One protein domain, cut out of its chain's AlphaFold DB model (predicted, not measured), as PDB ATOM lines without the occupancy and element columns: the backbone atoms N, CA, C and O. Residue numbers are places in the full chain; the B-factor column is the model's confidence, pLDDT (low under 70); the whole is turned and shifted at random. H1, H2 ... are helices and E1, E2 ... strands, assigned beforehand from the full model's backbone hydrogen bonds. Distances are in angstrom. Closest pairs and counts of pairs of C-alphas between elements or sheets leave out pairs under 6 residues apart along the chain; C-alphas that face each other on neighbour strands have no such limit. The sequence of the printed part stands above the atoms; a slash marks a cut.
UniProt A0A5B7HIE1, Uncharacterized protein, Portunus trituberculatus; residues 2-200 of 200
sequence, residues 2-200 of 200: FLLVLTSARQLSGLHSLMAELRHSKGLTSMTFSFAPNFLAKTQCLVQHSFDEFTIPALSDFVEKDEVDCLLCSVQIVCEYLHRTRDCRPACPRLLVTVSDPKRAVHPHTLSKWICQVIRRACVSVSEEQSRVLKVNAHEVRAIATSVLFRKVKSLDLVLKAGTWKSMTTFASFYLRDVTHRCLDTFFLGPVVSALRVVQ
ATOM      1  N   PHE A   2       3.336   6.172 -37.158       92.81
ATOM      2  CA  PHE A   2       2.783   6.199 -38.528       92.81
ATOM      3  C   PHE A   2       2.519   7.631 -39.029       92.81
ATOM      4  O   PHE A   2       3.078   8.037 -40.043       92.81
ATOM      5  N   LEU A   3       1.780   8.429 -38.246       93.56
ATOM      6  CA  LEU A   3       1.522   9.834 -38.573       93.56
ATOM      7  C   LEU A   3       2.803  10.655 -38.695       93.56
ATOM      8  O   LEU A   3       2.914  11.445 -39.611       93.56
ATOM      9  N   LEU A   4       3.805  10.430 -37.843       93.81
ATOM     10  CA  LEU A   4       5.071  11.162 -37.924       93.81
ATOM     11  C   LEU A   4       5.820  10.878 -39.239       93.81
ATOM     12  O   LEU A   4       6.466  11.772 -39.776       93.81
ATOM     13  N   VAL A   5       5.727   9.660 -39.789       94.00
ATOM     14  CA  VAL A   5       6.261   9.352 -41.130       94.00
ATOM     15  C   VAL A   5       5.461  10.082 -42.200       94.00
ATOM     16  O   VAL A   5       6.060  10.695 -43.078       94.00
ATOM     17  N   LEU A   6       4.130  10.029 -42.121       94.12
ATOM     18  CA  LEU A   6       3.238  10.671 -43.084       94.12
ATOM     19  C   LEU A   6       3.457  12.194 -43.110       94.12
ATOM     20  O   LEU A   6       3.703  12.778 -44.164       94.12
ATOM     21  N   THR A   7       3.471  12.830 -41.939       94.31
ATOM     22  CA  THR A   7       3.599  14.280 -41.799       94.31
ATOM     23  C   THR A   7       5.000  14.787 -42.091       94.31
ATOM     24  O   THR A   7       5.126  15.895 -42.585       94.31
ATOM     25  N   SER A   8       6.063  14.026 -41.820       92.81
ATOM     26  CA  SER A   8       7.440  14.488 -42.064       92.81
ATOM     27  C   SER A   8       8.019  14.034 -43.402       92.81
ATOM     28  O   SER A   8       9.034  14.569 -43.845       92.81
ATOM     29  N   ALA A   9       7.429  12.996 -44.000       91.94
ATOM     30  CA  ALA A   9       8.003  12.202 -45.077       91.94
ATOM     31  C   ALA A   9       9.431  11.703 -44.798       91.94
ATOM     32  O   ALA A   9      10.136  11.353 -45.739       91.94
ATOM     33  N   ARG A  10       9.906  11.639 -43.543       89.94
ATOM     34  CA  ARG A  10      11.282  11.228 -43.210       89.94
ATOM     35  C   ARG A  10      11.443   9.709 -43.218       89.94
ATOM     36  O   ARG A  10      10.536   8.942 -42.913       89.94
ATOM     37  N   GLN A  11      12.647   9.271 -43.574       87.62
ATOM     38  CA  GLN A  11      13.062   7.873 -43.467       87.62
ATOM     39  C   GLN A  11      13.192   7.450 -41.996       87.62
ATOM     40  O   GLN A  11      13.495   8.270 -41.129       87.62
ATOM     41  N   LEU A  12      13.013   6.155 -41.719       88.56
ATOM     42  CA  LEU A  12      13.025   5.605 -40.357       88.56
ATOM     43  C   LEU A  12      14.317   5.888 -39.587       88.56
ATOM     44  O   LEU A  12      14.265   6.110 -38.382       88.56
ATOM     45  N   SER A  13      15.464   5.913 -40.270       87.88
ATOM     46  CA  SER A  13      16.746   6.284 -39.661       87.88
ATOM     47  C   SER A  13      16.744   7.717 -39.125       87.88
ATOM     48  O   SER A  13      17.293   7.952 -38.055       87.88
ATOM     49  N   GLY A  14      16.091   8.645 -39.833       88.50
ATOM     50  CA  GLY A  14      15.901  10.025 -39.384       88.50
ATOM     51  C   GLY A  14      14.897  10.131 -38.240       88.50
ATOM     52  O   GLY A  14      15.130  10.855 -37.285       88.50
ATOM     53  N   LEU A  15      13.801   9.371 -38.274       90.50
ATOM     54  CA  LEU A  15      12.844   9.377 -37.160       90.50
ATOM     55  C   LEU A  15      13.424   8.769 -35.879       90.50
ATOM     56  O   LEU A  15      13.143   9.247 -34.784       90.50
ATOM     57  N   HIS A  16      14.250   7.733 -36.012       92.00
ATOM     58  CA  HIS A  16      14.972   7.127 -34.898       92.00
ATOM     59  C   HIS A  16      15.957   8.100 -34.240       92.00
ATOM     60  O   HIS A  16      16.200   8.013 -33.037       92.00
ATOM     61  N   SER A  17      16.531   9.025 -35.012       91.75
ATOM     62  CA  SER A  17      17.522   9.960 -34.496       91.75
ATOM     63  C   SER A  17      16.936  11.212 -33.844       91.75
ATOM     64  O   SER A  17      17.712  11.991 -33.289       91.75
ATOM     65  N   LEU A  18      15.612  11.384 -33.847       94.31
ATOM     66  CA  LEU A  18      14.938  12.540 -33.259       94.31
ATOM     67  C   LEU A  18      15.176  12.671 -31.754       94.31
ATOM     68  O   LEU A  18      15.163  11.676 -31.019       94.31
ATOM     69  N   MET A  19      15.340  13.909 -31.305       94.88
ATOM     70  CA  MET A  19      15.440  14.279 -29.895       94.88
ATOM     71  C   MET A  19      14.051  14.508 -29.289       94.88
ATOM     72  O   MET A  19      13.104  14.862 -29.988       94.88
ATOM     73  N   ALA A  20      13.916  14.265 -27.985       94.81
ATOM     74  CA  ALA A  20      12.689  14.541 -27.238       94.81
ATOM     75  C   ALA A  20      12.518  16.033 -26.909       94.81
ATOM     76  O   ALA A  20      11.408  16.468 -26.616       94.81
ATOM     77  N   GLU A  21      13.608  16.799 -26.954       93.06
ATOM     78  CA  GLU A  21      13.578  18.252 -26.850       93.06
ATOM     79  C   GLU A  21      13.094  18.837 -28.179       93.06
ATOM     80  O   GLU A  21      13.771  18.741 -29.204       93.06
ATOM     81  N   LEU A  22      11.885  19.395 -28.161       92.19
ATOM     82  CA  LEU A  22      11.213  19.943 -29.333       92.19
ATOM     83  C   LEU A  22      10.943  21.428 -29.120       92.19
ATOM     84  O   LEU A  22      10.640  21.863 -28.009       92.19
ATOM     85  N   ARG A  23      10.983  22.198 -30.208       93.69
ATOM     86  CA  ARG A  23      10.544  23.598 -30.206       93.69
ATOM     87  C   ARG A  23       9.144  23.668 -30.792       93.69
ATOM     88  O   ARG A  23       8.833  22.939 -31.726       93.69
ATOM     89  N   HIS A  24       8.291  24.536 -30.277       93.44
ATOM     90  CA  HIS A  24       6.946  24.720 -30.814       93.44
ATOM     91  C   HIS A  24       6.598  26.204 -30.882       93.44
ATOM     92  O   HIS A  24       7.121  27.016 -30.116       93.44
ATOM     93  N   SER A  25       5.719  26.571 -31.812       92.25
ATOM     94  CA  SER A  25       5.201  27.937 -31.892       92.25
ATOM     95  C   SER A  25       4.294  28.259 -30.698       92.25
ATOM     96  O   SER A  25       3.828  27.372 -29.969       92.25
ATOM     97  N   LYS A  26       4.026  29.556 -30.488       88.56
ATOM     98  CA  LYS A  26       2.956  29.991 -29.580       88.56
ATOM     99  C   LYS A  26       1.631  29.375 -30.042       88.56
ATOM    100  O   LYS A  26       1.336  29.388 -31.233       88.56
ATOM    101  N   GLY A  27       0.863  28.824 -29.104       86.06
ATOM    102  CA  GLY A  27      -0.427  28.187 -29.396       86.06
ATOM    103  C   GLY A  27      -0.349  26.786 -30.016       86.06
ATOM    104  O   GLY A  27      -1.381  26.277 -30.423       86.06
ATOM    105  N   LEU A  28       0.834  26.152 -30.082       88.31
ATOM    106  CA  LEU A  28       1.021  24.807 -30.663       88.31
ATOM    107  C   LEU A  28       0.582  24.685 -32.136       88.31
ATOM    108  O   LEU A  28       0.274  23.590 -32.594       88.31
ATOM    109  N   THR A  29       0.631  25.776 -32.905       91.62
ATOM    110  CA  THR A  29       0.291  25.781 -34.345       91.62
ATOM    111  C   THR A  29       1.315  25.037 -35.212       91.62
ATOM    112  O   THR A  29       1.069  24.701 -36.368       91.62
ATOM    113  N   SER A  30       2.502  24.758 -34.672       93.88
ATOM    114  CA  SER A  30       3.561  24.001 -35.331       93.88
ATOM    115  C   SER A  30       4.565  23.450 -34.321       93.88
ATOM    116  O   SER A  30       4.721  23.980 -33.217       93.88
ATOM    117  N   MET A  31       5.272  22.397 -34.722       95.75
ATOM    118  CA  MET A  31       6.308  21.752 -33.922       95.75
ATOM    119  C   MET A  31       7.555  21.488 -34.760       95.75
ATOM    120  O   MET A  31       7.487  20.885 -35.831       95.75
ATOM    121  N   THR A  32       8.697  21.930 -34.252       95.50
ATOM    122  CA  THR A  32      10.020  21.767 -34.840       95.50
ATOM    123  C   THR A  32      10.776  20.653 -34.132       95.50
ATOM    124  O   THR A  32      10.945  20.652 -32.912       95.50
ATOM    125  N   PHE A  33      11.242  19.714 -34.942       94.50
ATOM    126  CA  PHE A  33      11.969  18.520 -34.552       94.50
ATOM    127  C   PHE A  33      13.440  18.695 -34.871       94.50
ATOM    128  O   PHE A  33      13.758  19.128 -35.977       94.50
ATOM    129  N   SER A  34      14.306  18.297 -33.944       92.88
ATOM    130  CA  SER A  34      15.753  18.256 -34.128       92.88
ATOM    131  C   SER A  34      16.274  16.820 -34.132       92.88
ATOM    132  O   SER A  34      15.723  15.915 -33.488       92.88
ATOM    133  N   PHE A  35      17.341  16.588 -34.892       91.12
ATOM    134  CA  PHE A  35      18.081  15.329 -34.858       91.12
ATOM    135  C   PHE A  35      19.169  15.379 -33.785       91.12
ATOM    136  O   PHE A  35      19.633  16.449 -33.398       91.12
ATOM    137  N   ALA A  36      19.609  14.218 -33.297       89.44
ATOM    138  CA  ALA A  36      20.759  14.212 -32.398       89.44
ATOM    139  C   ALA A  36      22.032  14.709 -33.099       89.44
ATOM    140  O   ALA A  36      22.229  14.381 -34.271       89.44
ATOM    141  N   PRO A  37      22.950  15.365 -32.366       82.12
ATOM    142  CA  PRO A  37      24.147  15.985 -32.943       82.12
ATOM    143  C   PRO A  37      25.049  15.035 -33.740       82.12
ATOM    144  O   PRO A  37      25.746  15.448 -34.656       82.12
ATOM    145  N   ASN A  38      25.046  13.744 -33.401       81.12
ATOM    146  CA  ASN A  38      25.859  12.726 -34.063       81.12
ATOM    147  C   ASN A  38      25.149  12.017 -35.229       81.12
ATOM    148  O   ASN A  38      25.672  11.044 -35.775       81.12
ATOM    149  N   PHE A  39      23.932  12.433 -35.577       81.62
ATOM    150  CA  PHE A  39      23.192  11.830 -36.671       81.62
ATOM    151  C   PHE A  39      23.613  12.428 -38.008       81.62
ATOM    152  O   PHE A  39      23.332  13.586 -38.298       81.62
ATOM    153  N   LEU A  40      24.191  11.584 -38.860       74.06
ATOM    154  CA  LEU A  40      24.433  11.908 -40.258       74.06
ATOM    155  C   LEU A  40      23.456  11.131 -41.135       74.06
ATOM    156  O   LEU A  40      23.480   9.897 -41.205       74.06
ATOM    157  N   ALA A  41      22.564  11.849 -41.813       71.56
ATOM    158  CA  ALA A  41      21.673  11.225 -42.774       71.56
ATOM    159  C   ALA A  41      22.483  10.761 -43.991       71.56
ATOM    160  O   ALA A  41      23.301  11.503 -44.525       71.56
ATOM    161  N   LYS A  42      22.174   9.569 -44.523       67.00
ATOM    162  CA  LYS A  42      22.812   9.039 -45.748       67.00
ATOM    163  C   LYS A  42      22.729   9.991 -46.952       67.00
ATOM    164  O   LYS A  42      23.496   9.864 -47.898       67.00
ATOM    165  N   THR A  43      21.772  10.916 -46.937       63.94
ATOM    166  CA  THR A  43      21.535  11.892 -48.002       63.94
ATOM    167  C   THR A  43      21.996  13.309 -47.658       63.94
ATOM    168  O   THR A  43      21.845  14.188 -48.502       63.94
ATOM    169  N   GLN A  44      22.597  13.553 -46.488       60.41
ATOM    170  CA  GLN A  44      23.209  14.850 -46.200       60.41
ATOM    171  C   GLN A  44      24.421  15.075 -47.120       60.41
ATOM    172  O   GLN A  44      25.149  14.151 -47.492       60.41
ATOM    173  N   CYS A  45      24.583  16.314 -47.573       50.78
ATOM    174  CA  CYS A  45      25.788  16.802 -48.231       50.78
ATOM    175  C   CYS A  45      26.449  17.784 -47.262       50.78
ATOM    176  O   CYS A  45      25.744  18.604 -46.679       50.78
ATOM    177  N   LEU A  46      27.774  17.711 -47.105       47.66
ATOM    178  CA  LEU A  46      28.571  18.550 -46.192       47.66
ATOM    179  C   LEU A  46      28.394  20.068 -46.410       47.66
ATOM    180  O   LEU A  46      28.765  20.848 -45.547       47.66
ATOM    181  N   VAL A  47      27.810  20.478 -47.540       46.06
ATOM    182  CA  VAL A  47      27.647  21.884 -47.948       46.06
ATOM    183  C   VAL A  47      26.316  22.499 -47.468       46.06
ATOM    184  O   VAL A  47      26.147  23.714 -47.508       46.06
ATOM    185  N   GLN A  48      25.358  21.703 -46.974       50.59
ATOM    186  CA  GLN A  48      24.070  22.202 -46.467       50.59
ATOM    187  C   GLN A  48      23.958  22.001 -44.952       50.59
ATOM    188  O   GLN A  48      23.478  20.975 -44.474       50.59
ATOM    189  N   HIS A  49      24.356  23.029 -44.203       45.78
ATOM    190  CA  HIS A  49      24.311  23.126 -42.736       45.78
ATOM    191  C   HIS A  49      22.891  23.184 -42.119       45.78
ATOM    192  O   HIS A  49      22.733  23.665 -41.007       45.78
ATOM    193  N   SER A  50      21.832  22.767 -42.820       52.69
ATOM    194  CA  SER A  50      20.441  22.992 -42.374       52.69
ATOM    195  C   SER A  50      19.548  21.754 -42.388       52.69
ATOM    196  O   SER A  50      18.322  21.862 -42.380       52.69
ATOM    197  N   PHE A  51      20.134  20.554 -42.383       60.31
ATOM    198  CA  PHE A  51      19.361  19.321 -42.206       60.31
ATOM    199  C   PHE A  51      19.080  18.979 -40.742       60.31
ATOM    200  O   PHE A  51      18.517  17.914 -40.497       60.31
ATOM    201  N   ASP A  52      19.451  19.840 -39.799       71.69
ATOM    202  CA  ASP A  52      19.395  19.529 -38.369       71.69
ATOM    203  C   ASP A  52      17.968  19.509 -37.829       71.69
ATOM    204  O   ASP A  52      17.711  18.898 -36.790       71.69
ATOM    205  N   GLU A  53      17.028  20.126 -38.555       89.25
ATOM    206  CA  GLU A  53      15.666  20.301 -38.080       89.25
ATOM    207  C   GLU A  53      14.607  20.288 -39.190       89.25
ATOM    208  O   GLU A  53      14.885  20.440 -40.385       89.25
ATOM    209  N   PHE A  54      13.351  20.091 -38.792       91.19
ATOM    210  CA  PHE A  54      12.183  20.314 -39.642       91.19
ATOM    211  C   PHE A  54      10.954  20.667 -38.814       91.19
ATOM    212  O   PHE A  54      10.821  20.230 -37.674       91.19
ATOM    213  N   THR A  55      10.023  21.398 -39.419       93.94
ATOM    214  CA  THR A  55       8.791  21.841 -38.762       93.94
ATOM    215  C   THR A  55       7.580  21.159 -39.379       93.94
ATOM    216  O   THR A  55       7.431  21.129 -40.600       93.94
ATOM    217  N   ILE A  56       6.720  20.611 -38.527       94.56
ATOM    218  CA  ILE A  56       5.421  20.061 -38.898       94.56
ATOM    219  C   ILE A  56       4.331  21.044 -38.440       94.56
ATOM    220  O   ILE A  56       4.326  21.411 -37.262       94.56
ATOM    221  N   PRO A  57       3.411  21.467 -39.327       93.94
ATOM    222  CA  PRO A  57       2.257  22.263 -38.927       93.94
ATOM    223  C   PRO A  57       1.256  21.419 -38.129       93.94
ATOM    224  O   PRO A  57       1.102  20.216 -38.371       93.94
ATOM    225  N   ALA A  58       0.566  22.046 -37.184       92.06
ATOM    226  CA  ALA A  58      -0.576  21.439 -36.525       92.06
ATOM    227  C   ALA A  58      -1.767  21.386 -37.481       92.06
ATOM    228  O   ALA A  58      -1.943  22.247 -38.341       92.06
ATOM    229  N   LEU A  59      -2.589  20.353 -37.317       88.56
ATOM    230  CA  LEU A  59      -3.832  20.216 -38.067       88.56
ATOM    231  C   LEU A  59      -4.991  20.982 -37.408       88.56
ATOM    232  O   LEU A  59      -5.969  21.291 -38.071       88.56
ATOM    233  N   SER A  60      -4.858  21.330 -36.125       81.50
ATOM    234  CA  SER A  60      -5.900  21.979 -35.316       81.50
ATOM    235  C   SER A  60      -6.344  23.350 -35.821       81.50
ATOM    236  O   SER A  60      -7.416  23.801 -35.455       81.50
ATOM    237  N   ASP A  61      -5.534  24.015 -36.644       81.38
ATOM    238  CA  ASP A  61      -5.897  25.311 -37.230       81.38
ATOM    239  C   ASP A  61      -6.817  25.150 -38.457       81.38
ATOM    240  O   ASP A  61      -7.346  26.131 -38.973       81.38
ATOM    241  N   PHE A  62      -6.987  23.916 -38.941       81.00
ATOM    242  CA  PHE A  62      -7.721  23.573 -40.162       81.00
ATOM    243  C   PHE A  62      -8.939  22.682 -39.896       81.00
ATOM    244  O   PHE A  62      -9.630  22.322 -40.845       81.00
ATOM    245  N   VAL A  63      -9.155  22.294 -38.639       81.19
ATOM    246  CA  VAL A  63     -10.129  21.289 -38.198       81.19
ATOM    247  C   VAL A  63     -10.808  21.813 -36.939       81.19
ATOM    248  O   VAL A  63     -10.136  22.364 -36.063       81.19
ATOM    249  N   GLU A  64     -12.125  21.655 -36.831       76.12
ATOM    250  CA  GLU A  64     -12.841  22.067 -35.624       76.12
ATOM    251  C   GLU A  64     -12.494  21.146 -34.444       76.12
ATOM    252  O   GLU A  64     -12.243  19.952 -34.598       76.12
ATOM    253  N   LYS A  65     -12.457  21.693 -33.223       69.50
ATOM    254  CA  LYS A  65     -11.900  20.995 -32.047       69.50
ATOM    255  C   LYS A  65     -12.604  19.673 -31.703       69.50
ATOM    256  O   LYS A  65     -11.969  18.791 -31.126       69.50
ATOM    257  N   ASP A  66     -13.877  19.549 -32.067       66.94
ATOM    258  CA  ASP A  66     -14.705  18.370 -31.803       66.94
ATOM    259  C   ASP A  66     -14.731  17.374 -32.979       66.94
ATOM    260  O   ASP A  66     -15.335  16.305 -32.878       66.94
ATOM    261  N   GLU A  67     -14.048  17.676 -34.088       74.88
ATOM    262  CA  GLU A  67     -13.954  16.767 -35.226       74.88
ATOM    263  C   GLU A  67     -12.982  15.615 -34.953       74.88
ATOM    264  O   GLU A  67     -11.892  15.775 -34.398       74.88
ATOM    265  N   VAL A  68     -13.354  14.429 -35.439       77.31
ATOM    266  CA  VAL A  68     -12.523  13.213 -35.385       77.31
ATOM    267  C   VAL A  68     -11.149  13.445 -36.030       77.31
ATOM    268  O   VAL A  68     -10.156  12.858 -35.596       77.31
ATOM    269  N   ASP A  69     -11.061  14.356 -36.999       78.62
ATOM    270  CA  ASP A  69      -9.825  14.721 -37.691       78.62
ATOM    271  C   ASP A  69      -8.788  15.384 -36.767       78.62
ATOM    272  O   ASP A  69      -7.586  15.301 -37.036       78.62
ATOM    273  N   CYS A  70      -9.186  15.928 -35.606       79.50
ATOM    274  CA  CYS A  70      -8.236  16.385 -34.587       79.50
ATOM    275  C   CYS A  70      -7.320  15.242 -34.116       79.50
ATOM    276  O   CYS A  70      -6.141  15.463 -33.836       79.50
ATOM    277  N   LEU A  71      -7.805  13.993 -34.132       85.00
ATOM    278  CA  LEU A  71      -7.009  12.802 -33.812       85.00
ATOM    279  C   LEU A  71      -5.908  12.515 -34.845       85.00
ATOM    280  O   LEU A  71      -5.032  11.690 -34.596       85.00
ATOM    281  N   LEU A  72      -5.913  13.183 -35.998       88.12
ATOM    282  CA  LEU A  72      -4.858  13.089 -37.008       88.12
ATOM    283  C   LEU A  72      -3.774  14.164 -36.815       88.12
ATOM    284  O   LEU A  72      -2.744  14.143 -37.501       88.12
ATOM    285  N   CYS A  73      -3.943  15.073 -35.847       91.19
ATOM    286  CA  CYS A  73      -2.977  16.119 -35.546       91.19
ATOM    287  C   CYS A  73      -1.696  15.543 -34.923       91.19
ATOM    288  O   CYS A  73      -1.613  15.224 -33.734       91.19
ATOM    289  N   SER A  74      -0.640  15.459 -35.733       91.69
ATOM    290  CA  SER A  74       0.647  14.924 -35.273       91.69
ATOM    291  C   SER A  74       1.286  15.735 -34.139       91.69
ATOM    292  O   SER A  74       1.933  15.138 -33.283       91.69
ATOM    293  N   VAL A  75       1.069  17.054 -34.087       93.44
ATOM    294  CA  VAL A  75       1.565  17.922 -33.004       93.44
ATOM    295  C   VAL A  75       0.944  17.524 -31.664       93.44
ATOM    296  O   VAL A  75       1.674  17.247 -30.715       93.44
ATOM    297  N   GLN A  76      -0.386  17.395 -31.606       91.12
ATOM    298  CA  GLN A  76      -1.098  16.978 -30.392       91.12
ATOM    299  C   GLN A  76      -0.671  15.576 -29.942       91.12
ATOM    300  O   GLN A  76      -0.381  15.354 -28.767       91.12
ATOM    301  N   ILE A  77      -0.541  14.639 -30.886       92.44
ATOM    302  CA  ILE A  77      -0.105  13.270 -30.590       92.44
ATOM    303  C   ILE A  77       1.322  13.227 -30.050       92.44
ATOM    304  O   ILE A  77       1.619  12.425 -29.164       92.44
ATOM    305  N   VAL A  78       2.226  14.058 -30.573       94.69
ATOM    306  CA  VAL A  78       3.602  14.120 -30.074       94.69
ATOM    307  C   VAL A  78       3.648  14.741 -28.678       94.69
ATOM    308  O   VAL A  78       4.346  14.195 -27.825       94.69
ATOM    309  N   CYS A  79       2.875  15.796 -28.406       93.62
ATOM    310  CA  CYS A  79       2.725  16.353 -27.058       93.62
ATOM    311  C   CYS A  79       2.247  15.292 -26.057       93.62
ATOM    312  O   CYS A  79       2.885  15.085 -25.023       93.62
ATOM    313  N   GLU A  80       1.177  14.569 -26.392       93.94
ATOM    314  CA  GLU A  80       0.625  13.515 -25.537       93.94
ATOM    315  C   GLU A  80       1.626  12.372 -25.328       93.94
ATOM    316  O   GLU A  80       1.818  11.873 -24.217       93.94
ATOM    317  N   TYR A  81       2.330  11.972 -26.387       95.31
ATOM    318  CA  TYR A  81       3.363  10.951 -26.292       95.31
ATOM    319  C   TYR A  81       4.508  11.382 -25.369       95.31
ATOM    320  O   TYR A  81       4.923  10.595 -24.515       95.31
ATOM    321  N   LEU A  82       5.003  12.618 -25.501       95.31
ATOM    322  CA  LEU A  82       6.033  13.184 -24.627       95.31
ATOM    323  C   LEU A  82       5.578  13.208 -23.167       95.31
ATOM    324  O   LEU A  82       6.347  12.803 -22.296       95.31
ATOM    325  N   HIS A  83       4.328  13.602 -22.911       94.88
ATOM    326  CA  HIS A  83       3.742  13.602 -21.574       94.88
ATOM    327  C   HIS A  83       3.746  12.197 -20.952       94.88
ATOM    328  O   HIS A  83       4.296  12.004 -19.866       94.88
ATOM    329  N   ARG A  84       3.235  11.188 -21.672       95.44
ATOM    330  CA  ARG A  84       3.177   9.790 -21.200       95.44
ATOM    331  C   ARG A  84       4.540   9.136 -20.998       95.44
ATOM    332  O   ARG A  84       4.649   8.142 -20.291       95.44
ATOM    333  N   THR A  85       5.577   9.654 -21.648       95.44
ATOM    334  CA  THR A  85       6.933   9.085 -21.620       95.44
ATOM    335  C   THR A  85       7.929   9.967 -20.869       95.44
ATOM    336  O   THR A  85       9.138   9.742 -20.962       95.44
ATOM    337  N   ARG A  86       7.447  10.950 -20.095       94.44
ATOM    338  CA  ARG A  86       8.284  11.889 -19.329       94.44
ATOM    339  C   ARG A  86       9.279  11.179 -18.403       94.44
ATOM    340  O   ARG A  86      10.452  11.534 -18.372       94.44
ATOM    341  N   ASP A  87       8.859  10.080 -17.775       93.25
ATOM    342  CA  ASP A  87       9.683   9.313 -16.830       93.25
ATOM    343  C   ASP A  87      10.743   8.437 -17.528       93.25
ATOM    344  O   ASP A  87      11.516   7.724 -16.885       93.25
ATOM    345  N   CYS A  88      10.777   8.442 -18.863       93.25
ATOM    346  CA  CYS A  88      11.801   7.763 -19.657       93.25
ATOM    347  C   CYS A  88      12.953   8.689 -20.061       93.25
ATOM    348  O   CYS A  88      14.012   8.208 -20.464       93.25
ATOM    349  N   ARG A  89      12.766  10.008 -19.950       92.75
ATOM    350  CA  ARG A  89      13.704  11.021 -20.450       92.75
ATOM    351  C   ARG A  89      15.053  11.051 -19.736       92.75
ATOM    352  O   ARG A  89      16.044  11.190 -20.449       92.75
ATOM    353  N   PRO A  90      15.143  10.821 -18.409       91.50
ATOM    354  CA  PRO A  90      16.443  10.734 -17.746       91.50
ATOM    355  C   PRO A  90      17.333   9.614 -18.306       91.50
ATOM    356  O   PRO A  90      18.547   9.764 -18.365       91.50
ATOM    357  N   ALA A  91      16.730   8.506 -18.754       92.25
ATOM    358  CA  ALA A  91      17.456   7.364 -19.309       92.25
ATOM    359  C   ALA A  91      17.721   7.491 -20.819       92.25
ATOM    360  O   ALA A  91      18.700   6.946 -21.328       92.25
ATOM    361  N   CYS A  92      16.848   8.180 -21.564       93.50
ATOM    362  CA  CYS A  92      16.978   8.299 -23.010       93.50
ATOM    363  C   CYS A  92      16.447   9.644 -23.547       93.50
ATOM    364  O   CYS A  92      15.235   9.886 -23.504       93.50
ATOM    365  N   PRO A  93      17.310  10.481 -24.159       93.81
ATOM    366  CA  PRO A  93      16.909  11.778 -24.709       93.81
ATOM    367  C   PRO A  93      16.270  11.682 -26.105       93.81
ATOM    368  O   PRO A  93      15.910  12.699 -26.694       93.81
ATOM    369  N   ARG A  94      16.144  10.476 -26.678       95.12
ATOM    370  CA  ARG A  94      15.517  10.273 -27.995       95.12
ATOM    371  C   ARG A  94      14.014  10.450 -27.898       95.12
ATOM    372  O   ARG A  94      13.429  10.096 -26.884       95.12
ATOM    373  N   LEU A  95      13.373  10.924 -28.965       95.69
ATOM    374  CA  LEU A  95      11.921  11.080 -29.007       95.69
ATOM    375  C   LEU A  95      11.242   9.735 -28.728       95.69
ATOM    376  O   LEU A  95      10.554   9.592 -27.718       95.69
ATOM    377  N   LEU A  96      11.504   8.742 -29.584       95.25
ATOM    378  CA  LEU A  96      10.887   7.416 -29.548       95.25
ATOM    379  C   LEU A  96      11.658   6.468 -28.620       95.25
ATOM    380  O   LEU A  96      12.764   6.029 -28.943       95.25
ATOM    381  N   VAL A  97      11.042   6.117 -27.491       95.19
ATOM    382  CA  VAL A  97      11.651   5.321 -26.413       95.19
ATOM    383  C   VAL A  97      10.860   4.056 -26.097       95.19
ATOM    384  O   VAL A  97       9.641   4.003 -26.279       95.19
ATOM    385  N   THR A  98      11.562   3.026 -25.628       93.81
ATOM    386  CA  THR A  98      10.957   1.850 -25.004       93.81
ATOM    387  C   THR A  98      10.497   2.206 -23.595       93.81
ATOM    388  O   THR A  98      11.221   2.862 -22.850       93.81
ATOM    389  N   VAL A  99       9.289   1.771 -23.236       89.81
ATOM    390  CA  VAL A  99       8.723   1.985 -21.892       89.81
ATOM    391  C   VAL A  99       9.150   0.907 -20.893       89.81
ATOM    392  O   VAL A  99       9.114   1.143 -19.693       89.81
ATOM    393  N   SER A 100       9.574  -0.258 -21.389       88.88
ATOM    394  CA  SER A 100      10.124  -1.348 -20.581       88.88
ATOM    395  C   SER A 100      11.611  -1.137 -20.313       88.88
ATOM    396  O   SER A 100      12.333  -0.643 -21.189       88.88
ATOM    397  N   ASP A 101      12.063  -1.572 -19.138       86.81
ATOM    398  CA  ASP A 101      13.472  -1.530 -18.774       86.81
ATOM    399  C   ASP A 101      14.315  -2.549 -19.574       86.81
ATOM    400  O   ASP A 101      13.852  -3.658 -19.857       86.81
ATOM    401  N   PRO A 102      15.557  -2.192 -19.954       88.81
ATOM    402  CA  PRO A 102      16.132  -0.852 -19.845       88.81
ATOM    403  C   PRO A 102      15.495   0.119 -20.856       88.81
ATOM    404  O   PRO A 102      15.403  -0.179 -22.053       88.81
ATOM    405  N   LYS A 103      15.094   1.307 -20.383       92.75
ATOM    406  CA  LYS A 103      14.520   2.374 -21.220       92.75
ATOM    407  C   LYS A 103      15.570   2.886 -22.208       92.75
ATOM    408  O   LYS A 103      16.597   3.433 -21.815       92.75
ATOM    409  N   ARG A 104      15.317   2.712 -23.504       93.88
ATOM    410  CA  ARG A 104      16.258   3.043 -24.587       93.88
ATOM    411  C   ARG A 104      15.533   3.503 -25.843       93.88
ATOM    412  O   ARG A 104      14.314   3.400 -25.947       93.88
ATOM    413  N   ALA A 105      16.291   3.980 -26.824       93.69
ATOM    414  CA  ALA A 105      15.750   4.325 -28.133       93.69
ATOM    415  C   ALA A 105      15.113   3.095 -28.804       93.69
ATOM    416  O   ALA A 105      15.674   1.995 -28.773       93.69
ATOM    417  N   VAL A 106      13.944   3.268 -29.423       94.25
ATOM    418  CA  VAL A 106      13.277   2.167 -30.133       94.25
ATOM    419  C   VAL A 106      14.041   1.836 -31.409       94.25
ATOM    420  O   VAL A 106      14.146   2.668 -32.301       94.25
ATOM    421  N   HIS A 107      14.496   0.593 -31.551       91.69
ATOM    422  CA  HIS A 107      15.248   0.173 -32.732       91.69
ATOM    423  C   HIS A 107      14.469   0.422 -34.050       91.69
ATOM    424  O   HIS A 107      13.275   0.101 -34.118       91.69
ATOM    425  N   PRO A 108      15.112   0.897 -35.142       90.31
ATOM    426  CA  PRO A 108      14.436   1.191 -36.415       90.31
ATOM    427  C   PRO A 108      13.619   0.026 -36.989       90.31
ATOM    428  O   PRO A 108      12.559   0.230 -37.580       90.31
ATOM    429  N   HIS A 109      14.079  -1.211 -36.786       90.88
ATOM    430  CA  HIS A 109      13.345  -2.413 -37.196       90.88
ATOM    431  C   HIS A 109      11.996  -2.556 -36.467       90.88
ATOM    432  O   HIS A 109      10.997  -2.924 -37.083       90.88
ATOM    433  N   THR A 110      11.945  -2.225 -35.176       92.62
ATOM    434  CA  THR A 110      10.706  -2.229 -34.386       92.62
ATOM    435  C   THR A 110       9.752  -1.147 -34.878       92.62
ATOM    436  O   THR A 110       8.565  -1.413 -35.049       92.62
ATOM    437  N   LEU A 111      10.274   0.041 -35.203       92.88
ATOM    438  CA  LEU A 111       9.475   1.103 -35.819       92.88
ATOM    439  C   LEU A 111       8.870   0.635 -37.149       92.88
ATOM    440  O   LEU A 111       7.666   0.759 -37.344       92.88
ATOM    441  N   SER A 112       9.663   0.018 -38.029       91.75
ATOM    442  CA  SER A 112       9.161  -0.556 -39.286       91.75
ATOM    443  C   SER A 112       8.023  -1.559 -39.046       91.75
ATOM    444  O   SER A 112       6.956  -1.449 -39.651       91.75
ATOM    445  N   LYS A 113       8.201  -2.479 -38.084       92.06
ATOM    446  CA  LYS A 113       7.169  -3.450 -37.691       92.06
ATOM    447  C   LYS A 113       5.866  -2.774 -37.259       92.06
ATOM    448  O   LYS A 113       4.806  -3.203 -37.708       92.06
ATOM    449  N   TRP A 114       5.930  -1.721 -36.445       93.44
ATOM    450  CA  TRP A 114       4.739  -0.992 -35.997       93.44
ATOM    451  C   TRP A 114       4.001  -0.286 -37.143       93.44
ATOM    452  O   TRP A 114       2.777  -0.354 -37.175       93.44
ATOM    453  N   ILE A 115       4.697   0.332 -38.113       91.88
ATOM    454  CA  ILE A 115       4.025   0.892 -39.308       91.88
ATOM    455  C   ILE A 115       3.297  -0.221 -40.047       91.88
ATOM    456  O   ILE A 115       2.113  -0.084 -40.343       91.88
ATOM    457  N   CYS A 116       3.988  -1.327 -40.327       90.31
ATOM    458  CA  CYS A 116       3.387  -2.416 -41.082       90.31
ATOM    459  C   CYS A 116       2.183  -3.018 -40.346       90.31
ATOM    460  O   CYS A 116       1.209  -3.398 -40.984       90.31
ATOM    461  N   GLN A 117       2.212  -3.088 -39.013       89.94
ATOM    462  CA  GLN A 117       1.060  -3.516 -38.216       89.94
ATOM    463  C   GLN A 117      -0.120  -2.547 -38.325       89.94
ATOM    464  O   GLN A 117      -1.243  -3.012 -38.479       89.94
ATOM    465  N   VAL A 118       0.120  -1.233 -38.276       90.19
ATOM    466  CA  VAL A 118      -0.936  -0.222 -38.453       90.19
ATOM    467  C   VAL A 118      -1.578  -0.348 -39.834       90.19
ATOM    468  O   VAL A 118      -2.797  -0.442 -39.915       90.19
ATOM    469  N   ILE A 119      -0.768  -0.435 -40.896       86.44
ATOM    470  CA  ILE A 119      -1.272  -0.606 -42.268       86.44
ATOM    471  C   ILE A 119      -2.092  -1.890 -42.374       86.44
ATOM    472  O   ILE A 119      -3.226  -1.849 -42.831       86.44
ATOM    473  N   ARG A 120      -1.555  -3.025 -41.904       84.12
ATOM    474  CA  ARG A 120      -2.279  -4.302 -41.949       84.12
ATOM    475  C   ARG A 120      -3.618  -4.209 -41.240       84.12
ATOM    476  O   ARG A 120      -4.604  -4.600 -41.833       84.12
ATOM    477  N   ARG A 121      -3.656  -3.662 -40.019       84.75
ATOM    478  CA  ARG A 121      -4.893  -3.496 -39.239       84.75
ATOM    479  C   ARG A 121      -5.918  -2.626 -39.961       84.75
ATOM    480  O   ARG A 121      -7.090  -2.976 -39.952       84.75
ATOM    481  N   ALA A 122      -5.481  -1.545 -40.605       82.69
ATOM    482  CA  ALA A 122      -6.358  -0.701 -41.413       82.69
ATOM    483  C   ALA A 122      -6.866  -1.419 -42.677       82.69
ATOM    484  O   ALA A 122      -7.971  -1.147 -43.128       82.69
ATOM    485  N   CYS A 123      -6.086  -2.358 -43.220       73.38
ATOM    486  CA  CYS A 123      -6.444  -3.155 -44.392       73.38
ATOM    487  C   CYS A 123      -7.183  -4.469 -44.069       73.38
ATOM    488  O   CYS A 123      -7.504  -5.196 -45.001       73.38
ATOM    489  N   VAL A 124      -7.469  -4.800 -42.801       65.81
ATOM    490  CA  VAL A 124      -8.224  -6.026 -42.439       65.81
ATOM    491  C   VAL A 124      -9.669  -5.987 -42.958       65.81
ATOM    492  O   VAL A 124     -10.267  -7.033 -43.171       65.81
ATOM    493  N   SER A 125     -10.227  -4.800 -43.221       58.66
ATOM    494  CA  SER A 125     -11.535  -4.643 -43.878       58.66
ATOM    495  C   SER A 125     -11.514  -4.959 -45.379       58.66
ATOM    496  O   SER A 125     -12.562  -4.980 -46.022       58.66
ATOM    497  N   VAL A 126     -10.332  -5.195 -45.948       58.47
ATOM    498  CA  VAL A 126     -10.128  -5.511 -47.358       58.47
ATOM    499  C   VAL A 126     -10.014  -7.035 -47.495       58.47
ATOM    500  O   VAL A 126      -9.339  -7.671 -46.694       58.47
ATOM    501  N   SER A 127     -10.691  -7.625 -48.490       59.22
ATOM    502  CA  SER A 127     -10.740  -9.083 -48.739       59.22
ATOM    503  C   SER A 127      -9.386  -9.792 -48.542       59.22
ATOM    504  O   SER A 127      -8.345  -9.257 -48.935       59.22
ATOM    505  N   GLU A 128      -9.394 -11.014 -47.983       59.16
ATOM    506  CA  GLU A 128      -8.188 -11.825 -47.718       59.16
ATOM    507  C   GLU A 128      -7.248 -11.930 -48.933       59.16
ATOM    508  O   GLU A 128      -6.024 -11.927 -48.775       59.16
ATOM    509  N   GLU A 129      -7.809 -11.954 -50.144       59.62
ATOM    510  CA  GLU A 129      -7.058 -12.000 -51.401       59.62
ATOM    511  C   GLU A 129      -6.213 -10.730 -51.608       59.62
ATOM    512  O   GLU A 129      -5.028 -10.791 -51.938       59.62
ATOM    513  N   GLN A 130      -6.774  -9.554 -51.306       56.59
ATOM    514  CA  GLN A 130      -6.058  -8.279 -51.403       56.59
ATOM    515  C   GLN A 130      -5.008  -8.149 -50.293       56.59
ATOM    516  O   GLN A 130      -3.915  -7.636 -50.535       56.59
ATOM    517  N   SER A 131      -5.271  -8.690 -49.098       56.22
ATOM    518  CA  SER A 131      -4.288  -8.705 -48.008       56.22
ATOM    519  C   SER A 131      -3.049  -9.558 -48.319       56.22
ATOM    520  O   SER A 131      -1.975  -9.251 -47.796       56.22
ATOM    521  N   ARG A 132      -3.160 -10.610 -49.143       56.09
ATOM    522  CA  ARG A 132      -2.016 -11.439 -49.580       56.09
ATOM    523  C   ARG A 132      -1.174 -10.753 -50.657       56.09
ATOM    524  O   ARG A 132       0.042 -10.937 -50.693       56.09
ATOM    525  N   VAL A 133      -1.804  -9.930 -51.495       58.38
ATOM    526  CA  VAL A 133      -1.144  -9.162 -52.564       58.38
ATOM    527  C   VAL A 133      -0.475  -7.888 -52.029       58.38
ATOM    528  O   VAL A 133       0.552  -7.452 -52.557       58.38
ATOM    529  N   LEU A 134      -0.999  -7.307 -50.945       63.12
ATOM    530  CA  LEU A 134      -0.427  -6.129 -50.295       63.12
ATOM    531  C   LEU A 134       0.924  -6.465 -49.644       63.12
ATOM    532  O   LEU A 134       1.016  -6.869 -48.483       63.12
ATOM    533  N   LYS A 135       2.016  -6.225 -50.377       70.69
ATOM    534  CA  LYS A 135       3.381  -6.180 -49.831       70.69
ATOM    535  C   LYS A 135       3.525  -4.971 -48.898       70.69
ATOM    536  O   LYS A 135       4.114  -3.956 -49.260       70.69
ATOM    537  N   VAL A 136       2.968  -5.075 -47.690       78.75
ATOM    538  CA  VAL A 136       2.985  -4.001 -46.692       78.75
ATOM    539  C   VAL A 136       4.422  -3.650 -46.329       78.75
ATOM    540  O   VAL A 136       5.161  -4.465 -45.767       78.75
ATOM    541  N   ASN A 137       4.795  -2.408 -46.613       84.81
ATOM    542  CA  ASN A 137       6.133  -1.894 -46.400       84.81
ATOM    543  C   ASN A 137       6.068  -0.503 -45.756       84.81
ATOM    544  O   ASN A 137       5.318   0.366 -46.192       84.81
ATOM    545  N   ALA A 138       6.900  -0.272 -44.740       85.12
ATOM    546  CA  ALA A 138       7.042   1.023 -44.088       85.12
ATOM    547  C   ALA A 138       7.444   2.161 -45.046       85.12
ATOM    548  O   ALA A 138       7.081   3.315 -44.817       85.12
ATOM    549  N   HIS A 139       8.157   1.842 -46.129       87.94
ATOM    550  CA  HIS A 139       8.516   2.803 -47.171       87.94
ATOM    551  C   HIS A 139       7.297   3.358 -47.924       87.94
ATOM    552  O   HIS A 139       7.364   4.494 -48.398       87.94
ATOM    553  N   GLU A 140       6.179   2.624 -47.979       89.06
ATOM    554  CA  GLU A 140       4.975   3.071 -48.690       89.06
ATOM    555  C   GLU A 140       4.345   4.302 -48.040       89.06
ATOM    556  O   GLU A 140       3.916   5.203 -48.748       89.06
ATOM    557  N   VAL A 141       4.375   4.429 -46.708       91.88
ATOM    558  CA  VAL A 141       3.831   5.625 -46.029       91.88
ATOM    559  C   VAL A 141       4.545   6.888 -46.502       91.88
ATOM    560  O   VAL A 141       3.921   7.913 -46.760       91.88
ATOM    561  N   ARG A 142       5.866   6.799 -46.669       91.31
ATOM    562  CA  ARG A 142       6.678   7.898 -47.186       91.31
ATOM    563  C   ARG A 142       6.412   8.151 -48.672       91.31
ATOM    564  O   ARG A 142       6.333   9.311 -49.062       91.31
ATOM    565  N   ALA A 143       6.253   7.097 -49.473       91.62
ATOM    566  CA  ALA A 143       5.896   7.196 -50.890       91.62
ATOM    567  C   ALA A 143       4.565   7.943 -51.084       91.62
ATOM    568  O   ALA A 143       4.508   8.948 -51.800       91.62
ATOM    569  N   ILE A 144       3.530   7.526 -50.349       91.81
ATOM    570  CA  ILE A 144       2.216   8.173 -50.321       91.81
ATOM    571  C   ILE A 144       2.337   9.622 -49.851       91.81
ATOM    572  O   ILE A 144       1.863  10.509 -50.555       91.81
ATOM    573  N   ALA A 145       3.044   9.888 -48.746       92.81
ATOM    574  CA  ALA A 145       3.208  11.246 -48.226       92.81
ATOM    575  C   ALA A 145       3.740  12.222 -49.291       92.81
ATOM    576  O   ALA A 145       3.181  13.295 -49.538       92.81
ATOM    577  N   THR A 146       4.815  11.822 -49.972       93.12
ATOM    578  CA  THR A 146       5.451  12.642 -51.007       93.12
ATOM    579  C   THR A 146       4.639  12.732 -52.295       93.12
ATOM    580  O   THR A 146       4.681  13.765 -52.957       93.12
ATOM    581  N   SER A 147       3.865  11.699 -52.633       92.12
ATOM    582  CA  SER A 147       2.987  11.699 -53.810       92.12
ATOM    583  C   SER A 147       1.774  12.609 -53.609       92.12
ATOM    584  O   SER A 147       1.431  13.385 -54.500       92.12
ATOM    585  N   VAL A 148       1.180  12.592 -52.410       91.38
ATOM    586  CA  VAL A 148       0.107  13.515 -52.000       91.38
ATOM    587  C   VAL A 148       0.600  14.961 -52.046       91.38
ATOM    588  O   VAL A 148      -0.058  15.820 -52.634       91.38
ATOM    589  N   LEU A 149       1.798  15.229 -51.514       91.69
ATOM    590  CA  LEU A 149       2.416  16.550 -51.618       91.69
ATOM    591  C   LEU A 149       2.623  16.955 -53.082       91.69
ATOM    592  O   LEU A 149       2.216  18.050 -53.466       91.69
ATOM    593  N   PHE A 150       3.222  16.083 -53.901       91.75
ATOM    594  CA  PHE A 150       3.485  16.361 -55.315       91.75
ATOM    595  C   PHE A 150       2.208  16.721 -56.073       91.75
ATOM    596  O   PHE A 150       2.193  17.708 -56.808       91.75
ATOM    597  N   ARG A 151       1.115  15.987 -55.839       88.81
ATOM    598  CA  ARG A 151      -0.191  16.269 -56.445       88.81
ATOM    599  C   ARG A 151      -0.705  17.666 -56.091       88.81
ATOM    600  O   ARG A 151      -1.256  18.337 -56.963       88.81
ATOM    601  N   LYS A 152      -0.506  18.112 -54.847       86.75
ATOM    602  CA  LYS A 152      -0.961  19.428 -54.372       86.75
ATOM    603  C   LYS A 152      -0.098  20.578 -54.886       86.75
ATOM    604  O   LYS A 152      -0.641  21.566 -55.367       86.75
ATOM    605  N   VAL A 153       1.226  20.475 -54.761       88.56
ATOM    606  CA  VAL A 153       2.137  21.607 -55.031       88.56
ATOM    607  C   VAL A 153       2.726  21.604 -56.440       88.56
ATOM    608  O   VAL A 153       3.252  22.626 -56.863       88.56
ATOM    609  N   LYS A 154       2.684  20.466 -57.150       86.19
ATOM    610  CA  LYS A 154       3.242  20.255 -58.503       86.19
ATOM    611  C   LYS A 154       4.697  20.728 -58.671       86.19
ATOM    612  O   LYS A 154       5.134  21.035 -59.774       86.19
ATOM    613  N   SER A 155       5.456  20.765 -57.575       90.50
ATOM    614  CA  SER A 155       6.848  21.214 -57.529       90.50
ATOM    615  C   SER A 155       7.744  20.078 -57.060       90.50
ATOM    616  O   SER A 155       7.640  19.614 -55.922       90.50
ATOM    617  N   LEU A 156       8.634  19.635 -57.948       89.38
ATOM    618  CA  LEU A 156       9.603  18.590 -57.637       89.38
ATOM    619  C   LEU A 156      10.616  19.046 -56.589       89.38
ATOM    620  O   LEU A 156      10.940  18.258 -55.711       89.38
ATOM    621  N   ASP A 157      11.063  20.302 -56.621       89.19
ATOM    622  CA  ASP A 157      12.017  20.828 -55.636       89.19
ATOM    623  C   ASP A 157      11.473  20.710 -54.204       89.19
ATOM    624  O   ASP A 157      12.121  20.145 -53.321       89.19
ATOM    625  N   LEU A 158      10.217  21.121 -53.993       89.12
ATOM    626  CA  LEU A 158       9.562  21.010 -52.690       89.12
ATOM    627  C   LEU A 158       9.415  19.552 -52.236       89.12
ATOM    628  O   LEU A 158       9.599  19.255 -51.054       89.12
ATOM    629  N   VAL A 159       9.114  18.639 -53.162       90.50
ATOM    630  CA  VAL A 159       8.975  17.206 -52.871       90.50
ATOM    631  C   VAL A 159      10.321  16.570 -52.542       90.50
ATOM    632  O   VAL A 159      10.420  15.827 -51.566       90.50
ATOM    633  N   LEU A 160      11.369  16.876 -53.307       90.06
ATOM    634  CA  LEU A 160      12.724  16.390 -53.055       90.06
ATOM    635  C   LEU A 160      13.264  16.932 -51.732       90.06
ATOM    636  O   LEU A 160      13.861  16.172 -50.969       90.06
ATOM    637  N   LYS A 161      12.978  18.198 -51.405       88.50
ATOM    638  CA  LYS A 161      13.320  18.806 -50.116       88.50
ATOM    639  C   LYS A 161      12.600  18.118 -48.953       88.50
ATOM    640  O   LYS A 161      13.261  17.699 -48.003       88.50
ATOM    641  N   ALA A 162      11.280  17.943 -49.030       88.31
ATOM    642  CA  ALA A 162      10.499  17.275 -47.983       88.31
ATOM    643  C   ALA A 162      10.916  15.804 -47.808       88.31
ATOM    644  O   ALA A 162      11.137  15.327 -46.695       88.31
ATOM    645  N   GLY A 163      11.108  15.105 -48.926       87.62
ATOM    646  CA  GLY A 163      11.601  13.739 -48.979       87.62
ATOM    647  C   GLY A 163      13.105  13.610 -48.749       87.62
ATOM    648  O   GLY A 163      13.603  12.495 -48.768       87.62
ATOM    649  N   THR A 164      13.876  14.673 -48.526       87.06
ATOM    650  CA  THR A 164      15.342  14.601 -48.359       87.06
ATOM    651  C   THR A 164      16.059  13.783 -49.451       87.06
ATOM    652  O   THR A 164      16.947  12.977 -49.141       87.06
ATOM    653  N   TRP A 165      15.630  13.910 -50.707       86.38
ATOM    654  CA  TRP A 165      16.207  13.213 -51.860       86.38
ATOM    655  C   TRP A 165      17.105  14.139 -52.671       86.38
ATOM    656  O   TRP A 165      16.766  15.291 -52.908       86.38
ATOM    657  N   LYS A 166      18.233  13.598 -53.141       81.56
ATOM    658  CA  LYS A 166      19.148  14.315 -54.043       81.56
ATOM    659  C   LYS A 166      18.715  14.238 -55.506       81.56
ATOM    660  O   LYS A 166      19.019  15.135 -56.276       81.56
ATOM    661  N   SER A 167      18.048  13.147 -55.888       84.81
ATOM    662  CA  SER A 167      17.686  12.878 -57.277       84.81
ATOM    663  C   SER A 167      16.184  12.727 -57.454       84.81
ATOM    664  O   SER A 167      15.532  11.969 -56.729       84.81
ATOM    665  N   MET A 168      15.669  13.374 -58.499       88.62
ATOM    666  CA  MET A 168      14.323  13.157 -59.022       88.62
ATOM    667  C   MET A 168      14.085  11.696 -59.400       88.62
ATOM    668  O   MET A 168      13.007  11.174 -59.136       88.62
ATOM    669  N   THR A 169      15.084  11.012 -59.966       88.75
ATOM    670  CA  THR A 169      14.931   9.612 -60.392       88.75
ATOM    671  C   THR A 169      14.633   8.697 -59.210       88.75
ATOM    672  O   THR A 169      13.798   7.806 -59.315       88.75
ATOM    673  N   THR A 170      15.223   8.966 -58.039       88.06
ATOM    674  CA  THR A 170      14.907   8.215 -56.818       88.06
ATOM    675  C   THR A 170      13.439   8.374 -56.437       88.06
ATOM    676  O   THR A 170      12.789   7.386 -56.105       88.06
ATOM    677  N   PHE A 171      12.908   9.596 -56.500       88.94
ATOM    678  CA  PHE A 171      11.492   9.837 -56.242       88.94
ATOM    679  C   PHE A 171      10.612   9.145 -57.290       88.94
ATOM    680  O   PHE A 171       9.803   8.294 -56.931       88.94
ATOM    681  N   ALA A 172      10.807   9.456 -58.571       89.12
ATOM    682  CA  ALA A 172       9.955   8.988 -59.661       89.12
ATOM    683  C   ALA A 172       9.921   7.456 -59.779       89.12
ATOM    684  O   ALA A 172       8.850   6.884 -59.952       89.12
ATOM    685  N   SER A 173      11.066   6.782 -59.640       88.69
ATOM    686  CA  SER A 173      11.147   5.330 -59.832       88.69
ATOM    687  C   SER A 173      10.712   4.520 -58.611       88.69
ATOM    688  O   SER A 173      10.203   3.416 -58.775       88.69
ATOM    689  N   PHE A 174      10.914   5.026 -57.386       87.06
ATOM    690  CA  PHE A 174      10.708   4.221 -56.172       87.06
ATOM    691  C   PHE A 174       9.581   4.710 -55.262       87.06
ATOM    692  O   PHE A 174       9.034   3.899 -54.515       87.06
ATOM    693  N   TYR A 175       9.208   5.991 -55.313       88.94
ATOM    694  CA  TYR A 175       8.312   6.609 -54.326       88.94
ATOM    695  C   TYR A 175       7.110   7.342 -54.917       88.94
ATOM    696  O   TYR A 175       6.143   7.559 -54.191       88.94
ATOM    697  N   LEU A 176       7.131   7.712 -56.198       90.56
ATOM    698  CA  LEU A 176       5.944   8.236 -56.853       90.56
ATOM    699  C   LEU A 176       4.903   7.113 -56.934       90.56
ATOM    700  O   LEU A 176       5.172   6.012 -57.422       90.56
ATOM    701  N   ARG A 177       3.728   7.381 -56.379       90.00
ATOM    702  CA  ARG A 177       2.563   6.504 -56.415       90.00
ATOM    703  C   ARG A 177       1.429   7.245 -57.083       90.00
ATOM    704  O   ARG A 177       1.270   8.453 -56.898       90.00
ATOM    705  N   ASP A 178       0.634   6.496 -57.829       82.44
ATOM    706  CA  ASP A 178      -0.654   6.993 -58.263       82.44
ATOM    707  C   ASP A 178      -1.572   7.078 -57.039       82.44
ATOM    708  O   ASP A 178      -1.952   6.070 -56.449       82.44
ATOM    709  N   VAL A 179      -1.845   8.309 -56.615       75.12
ATOM    710  CA  VAL A 179      -2.749   8.636 -55.506       75.12
ATOM    711  C   VAL A 179      -4.096   9.144 -56.031       75.12
ATOM    712  O   VAL A 179      -4.785   9.912 -55.352       75.12
ATOM    713  N   THR A 180      -4.464   8.793 -57.268       63.88
ATOM    714  CA  THR A 180      -5.824   9.009 -57.768       63.88
ATOM    715  C   THR A 180      -6.817   8.214 -56.923       63.88
ATOM    716  O   THR A 180      -6.549   7.095 -56.488       63.88
ATOM    717  N   HIS A 181      -7.969   8.828 -56.639       52.78
ATOM    718  CA  HIS A 181      -9.071   8.172 -55.941       52.78
ATOM    719  C   HIS A 181      -9.531   6.966 -56.765       52.78
ATOM    720  O   HIS A 181     -10.338   7.100 -57.678       52.78
ATOM    721  N   ARG A 182      -9.040   5.772 -56.443       42.72
ATOM    722  CA  ARG A 182      -9.784   4.537 -56.684       42.72
ATOM    723  C   ARG A 182     -10.227   3.980 -55.345       42.72
ATOM    724  O   ARG A 182      -9.753   2.949 -54.887       42.72
ATOM    725  N   CYS A 183     -11.146   4.703 -54.723       40.53
ATOM    726  CA  CYS A 183     -12.134   4.091 -53.858       40.53
ATOM    727  C   CYS A 183     -13.472   4.404 -54.522       40.53
ATOM    728  O   CYS A 183     -13.791   5.573 -54.739       40.53
ATOM    729  N   LEU A 184     -14.160   3.361 -54.978       38.28
ATOM    730  CA  LEU A 184     -15.573   3.450 -55.317       38.28
ATOM    731  C   LEU A 184     -16.269   4.051 -54.080       38.28
ATOM    732  O   LEU A 184     -15.976   3.621 -52.969       38.28
ATOM    733  N   ASP A 185     -17.096   5.070 -54.307       40.69
ATOM    734  CA  ASP A 185     -17.812   5.894 -53.318       40.69
ATOM    735  C   ASP A 185     -17.011   7.047 -52.658       40.69
ATOM    736  O   ASP A 185     -16.147   6.868 -51.808       40.69
ATOM    737  N   THR A 186     -17.295   8.263 -53.148       45.75
ATOM    738  CA  THR A 186     -17.492   9.575 -52.471       45.75
ATOM    739  C   THR A 186     -16.797   9.964 -51.150       45.75
ATOM    740  O   THR A 186     -17.207  10.948 -50.538       45.75
ATOM    741  N   PHE A 187     -15.719   9.329 -50.701       52.47
ATOM    742  CA  PHE A 187     -14.977   9.833 -49.540       52.47
ATOM    743  C   PHE A 187     -13.973  10.905 -49.967       52.47
ATOM    744  O   PHE A 187     -12.961  10.590 -50.587       52.47
ATOM    745  N   PHE A 188     -14.234  12.168 -49.625       57.41
ATOM    746  CA  PHE A 188     -13.196  13.198 -49.581       57.41
ATOM    747  C   PHE A 188     -12.394  13.011 -48.291       57.41
ATOM    748  O   PHE A 188     -12.969  12.881 -47.214       57.41
ATOM    749  N   LEU A 189     -11.065  12.976 -48.394       64.50
ATOM    750  CA  LEU A 189     -10.219  13.092 -47.211       64.50
ATOM    751  C   LEU A 189     -10.332  14.535 -46.705       64.50
ATOM    752  O   LEU A 189     -10.113  15.465 -47.483       64.50
ATOM    753  N   GLY A 190     -10.663  14.705 -45.423       75.12
ATOM    754  CA  GLY A 190     -10.500  15.979 -44.726       75.12
ATOM    755  C   GLY A 190      -9.043  16.466 -44.775       75.12
ATOM    756  O   GLY A 190      -8.154  15.756 -45.271       75.12
ATOM    757  N   PRO A 191      -8.760  17.685 -44.290       84.25
ATOM    758  CA  PRO A 191      -7.400  18.211 -44.278       84.25
ATOM    759  C   PRO A 191      -6.449  17.234 -43.573       84.25
ATOM    760  O   PRO A 191      -6.707  16.753 -42.473       84.25
ATOM    761  N   VAL A 192      -5.309  16.953 -44.202       88.19
ATOM    762  CA  VAL A 192      -4.281  16.072 -43.635       88.19
ATOM    763  C   VAL A 192      -2.911  16.717 -43.737       88.19
ATOM    764  O   VAL A 192      -2.575  17.368 -44.725       88.19
ATOM    765  N   VAL A 193      -2.070  16.513 -42.726       89.50
ATOM    766  CA  VAL A 193      -0.664  16.915 -42.806       89.50
ATOM    767  C   VAL A 193       0.133  15.822 -43.512       89.50
ATOM    768  O   VAL A 193       0.224  14.692 -43.034       89.50
ATOM    769  N   SER A 194       0.759  16.163 -44.631       91.12
ATOM    770  CA  SER A 194       1.606  15.272 -45.412       91.12
ATOM    771  C   SER A 194       2.877  15.986 -45.857       91.12
ATOM    772  O   SER A 194       2.822  17.080 -46.420       91.12
ATOM    773  N   ALA A 195       4.034  15.364 -45.618       91.88
ATOM    774  CA  ALA A 195       5.337  15.863 -46.067       91.88
ATOM    775  C   ALA A 195       5.569  17.370 -45.775       91.88
ATOM    776  O   ALA A 195       5.942  18.153 -46.648       91.88
ATOM    777  N   LEU A 196       5.372  17.749 -44.511       92.50
ATOM    778  CA  LEU A 196       5.581  19.065 -43.897       92.50
ATOM    779  C   LEU A 196       4.541  20.128 -44.280       92.50
ATOM    780  O   LEU A 196       4.731  21.301 -43.966       92.50
ATOM    781  N   ARG A 197       3.441  19.751 -44.946       90.75
ATOM    782  CA  ARG A 197       2.372  20.675 -45.354       90.75
ATOM    783  C   ARG A 197       0.987  20.111 -45.081       90.75
ATOM    784  O   ARG A 197       0.795  18.902 -45.111       90.75
ATOM    785  N   VAL A 198       0.022  20.996 -44.866       88.62
ATOM    786  CA  VAL A 198      -1.400  20.633 -44.887       88.62
ATOM    787  C   VAL A 198      -1.839  20.476 -46.342       88.62
ATOM    788  O   VAL A 198      -1.496  21.303 -47.193       88.62
ATOM    789  N   VAL A 199      -2.550  19.394 -46.637       84.56
ATOM    790  CA  VAL A 199      -3.083  19.061 -47.958       84.56
ATOM    791  C   VAL A 199      -4.598  18.897 -47.847       84.56
ATOM    792  O   VAL A 199      -5.081  18.220 -46.943       84.56
ATOM    793  N   GLN A 200      -5.301  19.548 -48.775       73.06
ATOM    794  CA  GLN A 200      -6.749  19.552 -49.002       73.06
ATOM    795  C   GLN A 200      -6.990  19.402 -50.503       73.06
ATOM    796  O   GLN A 200      -6.179  19.994 -51.268       73.06
TER     797      GLN A 200
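This is residues 2 to 200 of the 200 residues of an uncharacterized protein of Portunus trituberculatus (UniProt A0A5B7HIE1). The short helix H1 sits in the middle of the body, with the two-stranded hairpin E1 and E2 at its last end and H5 lying across its first end. H7 and H4 are on opposite sides of H1, the small hairpin E3 and E4 fills a third side, H8 packs on H7 with H9 next to H8, and long loops wind round the outside, with residues 124 to 130 and 181 to 187 sticking out. The printed part has 199 residues, with nine named helices and four named strands in the order H1 H2 E1 E2 H3 H4 H5 H6 H7 H8 H9 E3 E4; each pair of strands is its own antiparallel sheet. It is mostly helix, but only 95 of the 199 residues are in named elements. The whole is compact, with a radius of gyration of the C-alphas of 17.2 A and spans of 50 by 40 by 37 A.

E1, residues 30 to 34, and E2, residues 53 to 57, are 13.5 A and 13.6 A long from first to last C-alpha. H1, residues 2 to 8, is 10.1 A long and begins at C-alpha 2 (2.783, 6.199, -38.528). H2 is residues 12 to 16 and H3 residues 68 to 72. H4, residues 74 to 84, is 15.2 A long, and H5, residues 108 to 122, is 21.5 A long. H6 is residues 128 to 133. H7, residues 138 to 153, is the longest helix at 23.8 A, beginning at C-alpha 138 (7.042, 1.023, -44.088). H8 is residues 156 to 162 and H9 residues 168 to 174. E3, residues 192 to 194, and E4, residues 197 to 199, end the series at C-alpha 199 (-3.083, 19.061, -47.958).

The hairpin E1 and E2 is antiparallel at 160 degrees, with N 33 and O 54 at 2.8 A, within hydrogen-bond range. Residues 23 to 24 pair antiparallel with residues 31 to 32 of E1. The closest C-alphas of E2 and H1 are those of Ile 56 and Thr 7, 6.7 A apart; those of E1 and H4 are Met 31 and Val 75, 6.2 A. H1 and H7 touch at a steep tilt of 41 degrees, the same way, closest at the C-alphas of Leu 6 and Ala 145, 5.2 A; H7 does so with residues 141 to 145 alone. H1 only just touches H4, with 3 pairs of C-alphas within 8 A, closest at Leu 3 and Ser 74, 6.1 A. H5 touches H2, closest at the C-alphas of Pro 108 and Leu 12, 6.1 A, with its residues 108 to 112 alone. H7 and H8 touch at a steep tilt of 47 degrees, opposite ways, closest at the C-alphas of Thr 146 and Val 159, 6.1 A. H8 and H9 only just touch, with 3 pairs of C-alphas within 8 A, closest at Leu 160 and Met 168, 7.0 A. H3 and H4 are close but not clearly touching, the C-alphas of Leu 71 and Ile 77 7.6 A apart, as are H5 and H6, those of Arg 120 and Ser 131 7.8 A. The hairpin E3 and E4 is antiparallel at 132 degrees, with N 194 and O 197 at 2.8 A, within hydrogen-bond range; the C-alphas of Ser 194 and Thr 7 of H1 are 4.2 A apart. In H1, H2, H4, H5, H6, H8 and H9 every O i to N i+4 pair is within hydrogen-bond range; in H7 11 of 12 are, and in H3 0 of 1, beside 2 of 2 O i to N i+3 pairs.

The C-alphas farthest apart are those of Pro 90 and Leu 184, 49.9 A. The printed part has no cut. The links H2 to E1, E1 to E2, H4 to H5 and H9 to E3 are long. The mean pLDDT of the printed part is 83.5, with residues 42 to 51, 65 to 66, 124 to 134 and 180 to 189 under 70.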